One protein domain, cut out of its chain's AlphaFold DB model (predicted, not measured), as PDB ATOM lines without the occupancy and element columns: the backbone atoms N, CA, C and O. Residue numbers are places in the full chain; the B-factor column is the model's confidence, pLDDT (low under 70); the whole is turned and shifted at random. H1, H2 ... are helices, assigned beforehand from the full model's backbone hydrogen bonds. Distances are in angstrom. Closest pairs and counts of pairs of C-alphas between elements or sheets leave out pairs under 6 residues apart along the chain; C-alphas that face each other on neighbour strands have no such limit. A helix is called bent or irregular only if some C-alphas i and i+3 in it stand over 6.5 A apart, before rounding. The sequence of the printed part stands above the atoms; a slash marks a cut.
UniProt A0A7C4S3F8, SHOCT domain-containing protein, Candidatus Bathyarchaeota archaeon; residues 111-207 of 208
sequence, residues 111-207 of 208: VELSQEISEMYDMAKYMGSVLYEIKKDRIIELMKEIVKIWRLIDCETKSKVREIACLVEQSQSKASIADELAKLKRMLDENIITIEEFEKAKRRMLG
ATOM      1  N   VAL A 111     185.259 212.681 228.150       96.06
ATOM      2  CA  VAL A 111     186.415 212.034 228.777       96.06
ATOM      3  C   VAL A 111     187.500 211.773 227.736       96.06
ATOM      4  O   VAL A 111     188.637 212.204 227.923       96.06
ATOM      5  N   GLU A 112     187.127 211.163 226.608       95.75
ATOM      6  CA  GLU A 112     188.045 210.845 225.505       95.75
ATOM      7  C   GLU A 112     188.792 212.088 225.005       95.75
ATOM      8  O   GLU A 112     190.022 212.112 224.967       95.75
ATOM      9  N   LEU A 113     188.059 213.157 224.674       95.44
ATOM     10  CA  LEU A 113     188.663 214.384 224.153       95.44
ATOM     11  C   LEU A 113     189.494 215.128 225.203       95.44
ATOM     12  O   LEU A 113     190.512 215.722 224.854       95.44
ATOM     13  N   SER A 114     189.091 215.113 226.477       94.81
ATOM     14  CA  SER A 114     189.867 215.725 227.568       94.81
ATOM     15  C   SER A 114     191.218 215.028 227.757       94.81
ATOM     16  O   SER A 114     192.242 215.697 227.953       94.81
ATOM     17  N   GLN A 115     191.242 213.697 227.647       95.50
ATOM     18  CA  GLN A 115     192.477 212.924 227.705       95.50
ATOM     19  C   GLN A 115     193.361 213.199 226.485       95.50
ATOM     20  O   GLN A 115     194.524 213.565 226.652       95.50
ATOM     21  N   GLU A 116     192.807 213.122 225.274       95.44
ATOM     22  CA  GLU A 116     193.584 213.342 224.051       95.44
ATOM     23  C   GLU A 116     194.156 214.766 223.973       95.44
ATOM     24  O   GLU A 116     195.296 214.962 223.555       95.44
ATOM     25  N   ILE A 117     193.414 215.774 224.439       94.44
ATOM     26  CA  ILE A 117     193.926 217.145 224.553       94.44
ATOM     27  C   ILE A 117     195.055 217.247 225.567       94.44
ATOM     28  O   ILE A 117     196.005 217.986 225.324       94.44
ATOM     29  N   SER A 118     194.971 216.531 226.687       94.31
ATOM     30  CA  SER A 118     196.050 216.527 227.677       94.31
ATOM     31  C   SER A 118     197.324 215.922 227.089       94.31
ATOM     32  O   SER A 118     198.381 216.536 227.179       94.31
ATOM     33  N   GLU A 119     197.208 214.799 226.383       93.06
ATOM     34  CA  GLU A 119     198.333 214.176 225.682       93.06
ATOM     35  C   GLU A 119     198.905 215.091 224.587       93.06
ATOM     36  O   GLU A 119     200.120 215.263 224.481       93.06
ATOM     37  N   MET A 120     198.039 215.728 223.790       90.44
ATOM     38  CA  MET A 120     198.453 216.667 222.744       90.44
ATOM     39  C   MET A 120     199.175 217.880 223.332       90.44
ATOM     40  O   MET A 120     200.176 218.337 222.786       90.44
ATOM     41  N   TYR A 121     198.673 218.394 224.449       91.50
ATOM     42  CA  TYR A 121     199.257 219.515 225.164       91.50
ATOM     43  C   TYR A 121     200.638 219.173 225.725       91.50
ATOM     44  O   TYR A 121     201.579 219.952 225.562       91.50
ATOM     45  N   ASP A 122     200.789 217.989 226.316       90.75
ATOM     46  CA  ASP A 122     202.079 217.520 226.811       90.75
ATOM     47  C   ASP A 122     203.075 217.370 225.656       90.75
ATOM     48  O   ASP A 122     204.183 217.899 225.728       90.75
ATOM     49  N   MET A 123     202.668 216.775 224.527       88.31
ATOM     50  CA  MET A 123     203.502 216.741 223.316       88.31
ATOM     51  C   MET A 123     203.886 218.149 222.843       88.31
ATOM     52  O   MET A 123     205.028 218.376 222.442       88.31
ATOM     53  N   ALA A 124     202.960 219.106 222.912       84.62
ATOM     54  CA  ALA A 124     203.181 220.475 222.466       84.62
ATOM     55  C   ALA A 124     204.222 221.197 223.328       84.62
ATOM     56  O   ALA A 124     205.045 221.942 222.798       84.62
ATOM     57  N   LYS A 125     204.252 220.918 224.637       85.69
ATOM     58  CA  LYS A 125     205.298 221.415 225.542       85.69
ATOM     59  C   LYS A 125     206.691 220.929 225.160       85.69
ATOM     60  O   LYS A 125     207.642 221.697 225.273       85.69
ATOM     61  N   TYR A 126     206.819 219.681 224.712       83.75
ATOM     62  CA  TYR A 126     208.116 219.109 224.338       83.75
ATOM     63  C   TYR A 126     208.556 219.489 222.921       83.75
ATOM     64  O   TYR A 126     209.737 219.729 222.688       83.75
ATOM     65  N   MET A 127     207.624 219.522 221.969       80.00
ATOM     66  CA  MET A 127     207.928 219.657 220.538       80.00
ATOM     67  C   MET A 127     207.709 221.074 219.991       80.00
ATOM     68  O   MET A 127     208.162 221.385 218.888       80.00
ATOM     69  N   GLY A 128     207.011 221.945 220.724       74.88
ATOM     70  CA  GLY A 128     206.715 223.308 220.293       74.88
ATOM     71  C   GLY A 128     205.985 223.351 218.947       74.88
ATOM     72  O   GLY A 128     205.049 222.591 218.696       74.88
ATOM     73  N   SER A 129     206.443 224.226 218.049       72.50
ATOM     74  CA  SER A 129     205.852 224.405 216.715       72.50
ATOM     75  C   SER A 129     206.032 223.199 215.786       72.50
ATOM     76  O   SER A 129     205.237 223.029 214.865       72.50
ATOM     77  N   VAL A 130     207.011 222.321 216.048       74.44
ATOM     78  CA  VAL A 130     207.237 221.096 215.254       74.44
ATOM     79  C   VAL A 130     206.052 220.134 215.377       74.44
ATOM     80  O   VAL A 130     205.713 219.435 214.424       74.44
ATOM     81  N   LEU A 131     205.362 220.129 216.524       76.38
ATOM     82  CA  LEU A 131     204.146 219.332 216.688       76.38
ATOM     83  C   LEU A 131     203.085 219.722 215.658       76.38
ATOM     84  O   LEU A 131     202.435 218.851 215.082       76.38
ATOM     85  N   TYR A 132     202.904 221.027 215.443       73.00
ATOM     86  CA  TYR A 132     201.895 221.517 214.519       73.00
ATOM     87  C   TYR A 132     202.202 221.081 213.090       73.00
ATOM     88  O   TYR A 132     201.300 220.631 212.396       73.00
ATOM     89  N   GLU A 133     203.462 221.125 212.665       74.38
ATOM     90  CA  GLU A 133     203.859 220.678 211.325       74.38
ATOM     91  C   GLU A 133     203.544 219.193 211.083       74.38
ATOM     92  O   GLU A 133     203.113 218.826 209.991       74.38
ATOM     93  N   ILE A 134     203.688 218.347 212.109       78.69
ATOM     94  CA  ILE A 134     203.477 216.895 212.001       78.69
ATOM     95  C   ILE A 134     202.001 216.510 212.170       78.69
ATOM     96  O   ILE A 134     201.522 215.579 211.524       78.69
ATOM     97  N   LYS A 135     201.270 217.189 213.063       85.25
ATOM     98  CA  LYS A 135     199.915 216.796 213.494       85.25
ATOM     99  C   LYS A 135     198.829 217.837 213.208       85.25
ATOM    100  O   LYS A 135     197.746 217.747 213.788       85.25
ATOM    101  N   LYS A 136     199.077 218.798 212.311       83.69
ATOM    102  CA  LYS A 136     198.155 219.898 211.963       83.69
ATOM    103  C   LYS A 136     196.699 219.454 211.830       83.69
ATOM    104  O   LYS A 136     195.828 220.009 212.499       83.69
ATOM    105  N   ASP A 137     196.440 218.460 210.987       87.31
ATOM    106  CA  ASP A 137     195.074 218.043 210.662       87.31
ATOM    107  C   ASP A 137     194.354 217.465 211.880       87.31
ATOM    108  O   ASP A 137     193.208 217.829 212.151       87.31
ATOM    109  N   ARG A 138     195.059 216.651 212.678       90.06
ATOM    110  CA  ARG A 138     194.500 216.088 213.909       90.06
ATOM    111  C   ARG A 138     194.230 217.166 214.952       90.06
ATOM    112  O   ARG A 138     193.190 217.123 215.601       90.06
ATOM    113  N   ILE A 139     195.117 218.152 215.090       87.69
ATOM    114  CA  ILE A 139     194.903 219.285 216.000       87.69
ATOM    115  C   ILE A 139     193.647 220.056 215.583       87.69
ATOM    116  O   ILE A 139     192.777 220.301 216.413       87.69
ATOM    117  N   ILE A 140     193.496 220.394 214.300       87.12
ATOM    118  CA  ILE A 140     192.314 221.117 213.801       87.12
ATOM    119  C   ILE A 140     191.030 220.309 214.029       87.12
ATOM    120  O   ILE A 140     190.004 220.877 214.413       87.12
ATOM    121  N   GLU A 141     191.067 218.999 213.791       91.75
ATOM    122  CA  GLU A 141     189.934 218.114 214.047       91.75
ATOM    123  C   GLU A 141     189.563 218.094 215.534       91.75
ATOM    124  O   GLU A 141     188.409 218.363 215.872       91.75
ATOM    125  N   LEU A 142     190.538 217.896 216.424       92.38
ATOM    126  CA  LEU A 142     190.327 217.909 217.873       92.38
ATOM    127  C   LEU A 142     189.731 219.224 218.366       92.38
ATOM    128  O   LEU A 142     188.785 219.219 219.153       92.38
ATOM    129  N   MET A 143     190.226 220.351 217.853       89.19
ATOM    130  CA  MET A 143     189.686 221.672 218.172       89.19
ATOM    131  C   MET A 143     188.215 221.804 217.745       89.19
ATOM    132  O   MET A 143     187.405 222.384 218.466       89.19
ATOM    133  N   LYS A 144     187.823 221.235 216.599       91.44
ATOM    134  CA  LYS A 144     186.415 221.225 216.163       91.44
ATOM    135  C   LYS A 144     185.554 220.308 217.025       91.44
ATOM    136  O   LYS A 144     184.399 220.639 217.297       91.44
ATOM    137  N   GLU A 145     186.077 219.154 217.425       93.81
ATOM    138  CA  GLU A 145     185.343 218.215 218.270       93.81
ATOM    139  C   GLU A 145     185.137 218.770 219.683       93.81
ATOM    140  O   GLU A 145     184.022 218.695 220.203       93.81
ATOM    141  N   ILE A 146     186.151 219.410 220.273       92.44
ATOM    142  CA  ILE A 146     186.054 219.918 221.645       92.44
ATOM    143  C   ILE A 146     185.080 221.085 221.786       92.44
ATOM    144  O   ILE A 146     184.402 221.205 222.805       92.44
ATOM    145  N   VAL A 147     184.918 221.907 220.745       91.00
ATOM    146  CA  VAL A 147     183.906 222.975 220.730       91.00
ATOM    147  C   VAL A 147     182.494 222.406 220.920       91.00
ATOM    148  O   VAL A 147     181.669 223.031 221.589       91.00
ATOM    149  N   LYS A 148     182.213 221.194 220.414       91.94
ATOM    150  CA  LYS A 148     180.895 220.543 220.555       91.94
ATOM    151  C   LYS A 148     180.568 220.173 222.003       91.94
ATOM    152  O   LYS A 148     179.397 220.137 222.368       91.94
ATOM    153  N   ILE A 149     181.589 219.922 222.819       93.38
ATOM    154  CA  ILE A 149     181.468 219.523 224.228       93.38
ATOM    155  C   ILE A 149     182.002 220.592 225.190       93.38
ATOM    156  O   ILE A 149     182.181 220.322 226.371       93.38
ATOM    157  N   TRP A 150     182.242 221.817 224.712       94.00
ATOM    158  CA  TRP A 150     182.917 222.879 225.469       94.00
ATOM    159  C   TRP A 150     182.278 223.167 226.834       94.00
ATOM    160  O   TRP A 150     182.955 223.515 227.799       94.00
ATOM    161  N   ARG A 151     180.954 223.017 226.925       93.75
ATOM    162  CA  ARG A 151     180.193 223.229 228.164       93.75
ATOM    163  C   ARG A 151     180.349 222.100 229.187       93.75
ATOM    164  O   ARG A 151     180.006 222.314 230.337       93.75
ATOM    165  N   LEU A 152     180.858 220.936 228.784       95.25
ATOM    166  CA  LEU A 152     180.973 219.740 229.625       95.25
ATOM    167  C   LEU A 152     182.383 219.508 230.173       95.25
ATOM    168  O   LEU A 152     182.549 218.662 231.040       95.25
ATOM    169  N   ILE A 153     183.391 220.224 229.679       95.44
ATOM    170  CA  ILE A 153     184.786 220.057 230.107       95.44
ATOM    171  C   ILE A 153     185.181 221.075 231.182       95.44
ATOM    172  O   ILE A 153     184.693 222.211 231.188       95.44
ATOM    173  N   ASP A 154     186.100 220.669 232.050       96.00
ATOM    174  CA  ASP A 154     186.694 221.480 233.112       96.00
ATOM    175  C   ASP A 154     187.542 222.647 232.592       96.00
ATOM    176  O   ASP A 154     187.963 222.716 231.427       96.00
ATOM    177  N   CYS A 155     187.806 223.589 233.492       95.31
ATOM    178  CA  CYS A 155     188.643 224.753 233.246       95.31
ATOM    179  C   CYS A 155     190.094 224.393 232.895       95.31
ATOM    180  O   CYS A 155     190.687 225.083 232.060       95.31
ATOM    181  N   GLU A 156     190.663 223.326 233.466       95.44
ATOM    182  CA  GLU A 156     192.033 222.897 233.159       95.44
ATOM    183  C   GLU A 156     192.126 222.417 231.704       95.44
ATOM    184  O   GLU A 156     192.950 222.923 230.936       95.44
ATOM    185  N   THR A 157     191.217 221.532 231.280       95.31
ATOM    186  CA  THR A 157     191.108 221.091 229.883       95.31
ATOM    187  C   THR A 157     190.926 222.295 228.949       95.31
ATOM    188  O   THR A 157     191.637 222.410 227.949       95.31
ATOM    189  N   LYS A 158     190.044 223.250 229.278       95.50
ATOM    190  CA  LYS A 158     189.858 224.483 228.482       95.50
ATOM    191  C   LYS A 158     191.134 225.321 228.374       95.50
ATOM    192  O   LYS A 158     191.369 225.917 227.321       95.50
ATOM    193  N   SER A 159     191.946 225.390 229.429       95.25
ATOM    194  CA  SER A 159     193.233 226.096 229.395       95.25
ATOM    195  C   SER A 159     194.193 225.435 228.411       95.25
ATOM    196  O   SER A 159     194.725 226.109 227.531       95.25
ATOM    197  N   LYS A 160     194.323 224.103 228.471       94.75
ATOM    198  CA  LYS A 160     195.167 223.329 227.546       94.75
ATOM    199  C   LYS A 160     194.755 223.536 226.089       94.75
ATOM    200  O   LYS A 160     195.604 223.761 225.233       94.75
ATOM    201  N   VAL A 161     193.447 223.547 225.812       93.56
ATOM    202  CA  VAL A 161     192.908 223.852 224.474       93.56
ATOM    203  C   VAL A 161     193.356 225.229 223.982       93.56
ATOM    204  O   VAL A 161     193.774 225.364 222.833       93.56
ATOM    205  N   ARG A 162     193.283 226.258 224.835       92.38
ATOM    206  CA  ARG A 162     193.706 227.623 224.475       92.38
ATOM    207  C   ARG A 162     195.202 227.694 224.189       92.38
ATOM    208  O   ARG A 162     195.597 228.340 223.227       92.38
ATOM    209  N   GLU A 163     196.021 227.007 224.976       90.50
ATOM    210  CA  GLU A 163     197.470 226.974 224.759       90.50
ATOM    211  C   GLU A 163     197.839 226.263 223.449       90.50
ATOM    212  O   GLU A 163     198.655 226.776 222.680       90.50
ATOM    213  N   ILE A 164     197.183 225.141 223.130       89.50
ATOM    214  CA  ILE A 164     197.337 224.479 221.825       89.50
ATOM    215  C   ILE A 164     196.900 225.420 220.691       89.50
ATOM    216  O   ILE A 164     197.593 225.520 219.679       89.50
ATOM    217  N   ALA A 165     195.787 226.144 220.850       86.94
ATOM    218  CA  ALA A 165     195.314 227.098 219.847       86.94
ATOM    219  C   ALA A 165     196.333 228.220 219.581       86.94
ATOM    220  O   ALA A 165     196.616 228.524 218.424       86.94
ATOM    221  N   CYS A 166     196.955 228.773 220.626       85.62
ATOM    222  CA  CYS A 166     198.022 229.761 220.473       85.62
ATOM    223  C   CYS A 166     199.211 229.220 219.658       85.62
ATOM    224  O   CYS A 166     199.750 229.929 218.809       85.62
ATOM    225  N   LEU A 167     199.603 227.959 219.864       81.31
ATOM    226  CA  LEU A 167     200.673 227.330 219.078       81.31
ATOM    227  C   LEU A 167     200.294 227.148 217.602       81.31
ATOM    228  O   LEU A 167     201.140 227.318 216.718       81.31
ATOM    229  N   VAL A 168     199.024 226.835 217.330       80.81
ATOM    230  CA  VAL A 168     198.476 226.759 215.967       80.81
ATOM    231  C   VAL A 168     198.556 228.124 215.285       80.81
ATOM    232  O   VAL A 168     199.072 228.217 214.172       80.81
ATOM    233  N   GLU A 169     198.099 229.185 215.951       80.31
ATOM    234  CA  GLU A 169     198.110 230.552 215.412       80.31
ATOM    235  C   GLU A 169     199.532 231.044 215.120       80.31
ATOM    236  O   GLU A 169     199.810 231.553 214.031       80.31
ATOM    237  N   GLN A 170     200.465 230.825 216.052       78.56
ATOM    238  CA  GLN A 170     201.875 231.178 215.861       78.56
ATOM    239  C   GLN A 170     202.487 230.454 214.658       78.56
ATOM    240  O   GLN A 170     203.215 231.058 213.869       78.56
ATOM    241  N   SER A 171     202.186 229.165 214.498       76.00
ATOM    242  CA  SER A 171     202.702 228.365 213.387       76.00
ATOM    243  C   SER A 171     202.097 228.777 212.039       76.00
ATOM    244  O   SER A 171     202.813 228.835 211.040       76.00
ATOM    245  N   GLN A 172     200.805 229.122 211.992       71.31
ATOM    246  CA  GLN A 172     200.159 229.636 210.776       71.31
ATOM    247  C   GLN A 172     200.706 231.005 210.358       71.31
ATOM    248  O   GLN A 172     200.953 231.223 209.174       71.31
ATOM    249  N   SER A 173     200.949 231.899 211.320       73.88
ATOM    250  CA  SER A 173     201.561 233.206 211.059       73.88
ATOM    251  C   SER A 173     202.963 233.064 210.452       73.88
ATOM    252  O   SER A 173     203.257 233.663 209.418       73.88
ATOM    253  N   LYS A 174     203.805 232.177 211.008       73.75
ATOM    254  CA  LYS A 174     205.139 231.879 210.451       73.75
ATOM    255  C   LYS A 174     205.078 231.337 209.021       73.75
ATOM    256  O   LYS A 174     205.878 231.756 208.189       73.75
ATOM    257  N   ALA A 175     204.136 230.437 208.733       71.12
ATOM    258  CA  ALA A 175     203.941 229.913 207.381       71.12
ATOM    259  C   ALA A 175     203.531 231.022 206.395       71.12
ATOM    260  O   ALA A 175     204.109 231.123 205.319       71.12
ATOM    261  N   SER A 176     202.616 231.911 206.798       77.00
ATOM    262  CA  SER A 176     202.199 233.057 205.980       77.00
ATOM    263  C   SER A 176     203.367 233.998 205.662       77.00
ATOM    264  O   SER A 176     203.520 234.421 204.519       77.00
ATOM    265  N   ILE A 177     204.218 234.298 206.649       78.44
ATOM    266  CA  ILE A 177     205.417 235.127 206.443       78.44
ATOM    267  C   ILE A 177     206.392 234.435 205.480       78.44
ATOM    268  O   ILE A 177     206.945 235.078 204.590       78.44
ATOM    269  N   ALA A 178     206.596 233.121 205.620       79.31
ATOM    270  CA  ALA A 178     207.469 232.361 204.727       79.31
ATOM    271  C   ALA A 178     206.965 232.367 203.271       79.31
ATOM    272  O   ALA A 178     207.763 232.562 202.351       79.31
ATOM    273  N   ASP A 179     205.655 232.225 203.060       82.56
ATOM    274  CA  ASP A 179     205.031 232.278 201.733       82.56
ATOM    275  C   ASP A 179     205.166 233.669 201.090       82.56
ATOM    276  O   ASP A 179     205.501 233.784 199.903       82.56
ATOM    277  N   GLU A 180     204.966 234.738 201.868       83.19
ATOM    278  CA  GLU A 180     205.161 236.115 201.403       83.19
ATOM    279  C   GLU A 180     206.628 236.403 201.055       83.19
ATOM    280  O   GLU A 180     206.907 236.963 199.991       83.19
ATOM    281  N   LEU A 181     207.579 235.944 201.874       86.19
ATOM    282  CA  LEU A 181     209.011 236.049 201.578       86.19
ATOM    283  C   LEU A 181     209.397 235.260 200.321       86.19
ATOM    284  O   LEU A 181     210.185 235.746 199.508       86.19
ATOM    285  N   ALA A 182     208.825 234.072 200.110       88.12
ATOM    286  CA  ALA A 182     209.056 233.277 198.904       88.12
ATOM    287  C   ALA A 182     208.484 233.949 197.644       88.12
ATOM    288  O   ALA A 182     209.051 233.826 196.555       88.12
ATOM    289  N   LYS A 183     207.364 234.670 197.768       87.62
ATOM    290  CA  LYS A 183     206.800 235.479 196.680       87.62
ATOM    291  C   LYS A 183     207.676 236.694 196.373       87.62
ATOM    292  O   LYS A 183     207.986 236.926 195.208       87.62
ATOM    293  N   LEU A 184     208.122 237.420 197.399       87.12
ATOM    294  CA  LEU A 184     209.043 238.550 197.251       87.12
ATOM    295  C   LEU A 184     210.369 238.121 196.615       87.12
ATOM    296  O   LEU A 184     210.876 238.811 195.737       87.12
ATOM    297  N   LYS A 185     210.899 236.953 196.996       89.69
ATOM    298  CA  LYS A 185     212.119 236.404 196.396       89.69
ATOM    299  C   LYS A 185     211.939 236.102 194.907       89.69
ATOM    300  O   LYS A 185     212.793 236.480 194.119       89.69
ATOM    301  N   ARG A 186     210.806 235.513 194.506       91.12
ATOM    302  CA  ARG A 186     210.483 235.310 193.080       91.12
ATOM    303  C   ARG A 186     210.414 236.625 192.307       91.12
ATOM    304  O   ARG A 186     210.983 236.718 191.231       91.12
ATOM    305  N   MET A 187     209.781 237.653 192.875       91.94
ATOM    306  CA  MET A 187     209.725 238.980 192.249       91.94
ATOM    307  C   MET A 187     211.114 239.615 192.103       91.94
ATOM    308  O   MET A 187     211.360 240.316 191.126       91.94
ATOM    309  N   LEU A 188     212.019 239.372 193.055       90.56
ATOM    310  CA  LEU A 188     213.413 239.804 192.960       90.56
ATOM    311  C   LEU A 188     214.163 239.040 191.856       90.56
ATOM    312  O   LEU A 188     214.823 239.665 191.033       90.56
ATOM    313  N   ASP A 189     214.022 237.711 191.808       92.81
ATOM    314  CA  ASP A 189     214.655 236.849 190.796       92.81
ATOM    315  C   ASP A 189     214.165 237.185 189.368       92.81
ATOM    316  O   ASP A 189     214.919 237.092 188.401       92.81
ATOM    317  N   GLU A 190     212.913 237.631 189.236       96.00
ATOM    318  CA  GLU A 190     212.300 238.102 187.987       96.00
ATOM    319  C   GLU A 190     212.629 239.578 187.660       96.00
ATOM    320  O   GLU A 190     212.123 240.113 186.673       96.00
ATOM    321  N   ASN A 191     213.476 240.247 188.458       92.81
ATOM    322  CA  ASN A 191     213.810 241.680 188.361       92.81
ATOM    323  C   ASN A 191     212.585 242.624 188.402       92.81
ATOM    324  O   ASN A 191     212.636 243.740 187.882       92.81
ATOM    325  N   ILE A 192     211.479 242.199 189.019       94.00
ATOM    326  CA  ILE A 192     210.269 243.019 189.208       94.00
ATOM    327  C   ILE A 192     210.479 244.046 190.329       94.00
ATOM    328  O   ILE A 192     209.934 245.147 190.263       94.00
ATOM    329  N   ILE A 193     211.256 243.686 191.354       92.06
ATOM    330  CA  ILE A 193     211.635 244.565 192.469       92.06
ATOM    331  C   ILE A 193     213.154 244.627 192.608       92.06
ATOM    332  O   ILE A 193     213.870 243.715 192.198       92.06
ATOM    333  N   THR A 194     213.645 245.692 193.229       94.38
ATOM    334  CA  THR A 194     215.062 245.855 193.569       94.38
ATOM    335  C   THR A 194     215.425 245.143 194.879       94.38
ATOM    336  O   THR A 194     214.572 244.856 195.723       94.38
ATOM    337  N   ILE A 195     216.724 244.899 195.090       91.12
ATOM    338  CA  ILE A 195     217.249 244.324 196.343       91.12
ATOM    339  C   ILE A 195     216.889 245.201 197.556       91.12
ATOM    340  O   ILE A 195     216.554 244.674 198.616       91.12
ATOM    341  N   GLU A 196     216.914 246.531 197.415       92.06
ATOM    342  CA  GLU A 196     216.547 247.454 198.499       92.06
ATOM    343  C   GLU A 196     215.061 247.359 198.867       92.06
ATOM    344  O   GLU A 196     214.713 247.374 200.050       92.06
ATOM    345  N   GLU A 197     214.173 247.216 197.878       88.88
ATOM    346  CA  GLU A 197     212.737 247.018 198.105       88.88
ATOM    347  C   GLU A 197     212.445 245.672 198.774       88.88
ATOM    348  O   GLU A 197     211.632 245.614 199.701       88.88
ATOM    349  N   PHE A 198     213.153 244.615 198.364       90.94
ATOM    350  CA  PHE A 198     213.081 243.302 199.003       90.94
ATOM    351  C   PHE A 198     213.511 243.364 200.477       90.94
ATOM    352  O   PHE A 198     212.761 242.943 201.359       90.94
ATOM    353  N   GLU A 199     214.682 243.938 200.772       88.62
ATOM    354  CA  GLU A 199     215.205 244.042 202.140       88.62
ATOM    355  C   GLU A 199     214.325 244.930 203.032       88.62
ATOM    356  O   GLU A 199     214.081 244.605 204.195       88.62
ATOM    357  N   LYS A 200     213.761 246.016 202.488       90.94
ATOM    358  CA  LYS A 200     212.817 246.877 203.214       90.94
ATOM    359  C   LYS A 200     211.506 246.159 203.550       90.94
ATOM    360  O   LYS A 200     210.980 246.338 204.650       90.94
ATOM    361  N   ALA A 201     210.966 245.367 202.622       85.00
ATOM    362  CA  ALA A 201     209.753 244.581 202.851       85.00
ATOM    363  C   ALA A 201     209.995 243.451 203.865       85.00
ATOM    364  O   ALA A 201     209.205 243.278 204.790       85.00
ATOM    365  N   LYS A 202     211.129 242.752 203.747       86.75
ATOM    366  CA  LYS A 202     211.561 241.702 204.675       86.75
ATOM    367  C   LYS A 202     211.711 242.218 206.109       86.75
ATOM    368  O   LYS A 202     211.159 241.604 207.017       86.75
ATOM    369  N   ARG A 203     212.380 243.361 206.318       87.00
ATOM    370  CA  ARG A 203     212.511 243.980 207.655       87.00
ATOM    371  C   ARG A 203     211.155 244.336 208.262       87.00
ATOM    372  O   ARG A 203     210.863 243.942 209.385       87.00
ATOM    373  N   ARG A 204     210.258 244.941 207.471       85.12
ATOM    374  CA  ARG A 204     208.875 245.225 207.902       85.12
ATOM    375  C   ARG A 204     208.102 243.979 208.340       85.12
ATOM    376  O   ARG A 204     207.354 244.063 209.305       85.12
ATOM    377  N   MET A 205     208.252 242.858 207.633       80.75
ATOM    378  CA  MET A 205     207.553 241.604 207.947       80.75
ATOM    379  C   MET A 205     208.131 240.882 209.170       80.75
ATOM    380  O   MET A 205     207.397 240.192 209.872       80.75
ATOM    381  N   LEU A 206     209.429 241.049 209.437       80.25
ATOM    382  CA  LEU A 206     210.113 240.466 210.598       80.25
ATOM    383  C   LEU A 206     210.071 241.364 211.847       80.25
ATOM    384  O   LEU A 206     210.418 240.902 212.931       80.25
ATOM    385  N   GLY A 207     209.598 242.607 211.717       74.56
ATOM    386  CA  GLY A 207     209.502 243.567 212.821       74.56
ATOM    387  C   GLY A 207     210.820 244.273 213.159       74.56
ATOM    388  O   GLY A 207     210.991 244.684 214.306       74.56
TER     389      GLY A 207
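What this domain is: This is residues 111 to 207 of the 208 residues of the protein "SHOCT domain-containing protein" of Candidatus Bathyarchaeota archaeon (UniProt A0A7C4S3F8). One long helix, H3, makes the length of a rod; the helical hairpin of H1 and H2 packs on its residues 157 to 171, and H4 folds back beside its residues 177 to 188. The 97 printed residues have four named helices, H1 to H4 in order, and no named strand: all helix. The whole is only just loose, close to extended, with a radius of gyration of the C-alphas of 18.5 A and spans of 57 by 24 by 22 A.

Where its parts are: H1, residues 111 to 127, begins at C-alpha 111 (186.415, 212.034, 228.777) and is 24.3 A long. H2, residues 129 to 148, 25.5 A, is irregular: C-alphas 134 and 137 are 8.6 A apart, with a kink of 89 degrees near residue 136. H3, residues 155 to 189, is 51.2 A long. H4, residues 195 to 206, 16.4 A, ends at C-alpha 206 (210.113, 240.466, 210.598).

How they stand to each other: H3 is the hub. H1 touches it at a steep tilt of 48 degrees, closest C-alphas Ser 114 and Thr 157, 6.0 A; H2 at 50 degrees, also steep, Ser 129 and Ser 171, 6.1 A. H4 forms a hairpin with H3, a shallow tilt of 3 degrees, opposite ways, Leu 184 and Phe 198, 6.5 A. H4 is apart from H1 and H2. Each O i to N i+4 pair is within hydrogen-bond range in H1, H3 and H4; in H2, 13 of 16.

The domain as a whole: The farthest C-alphas, Val 111 and Asn 191, are 57.1 A apart. The printed part has no cut, no link is long, and no printed residue is under 70 in pLDDT.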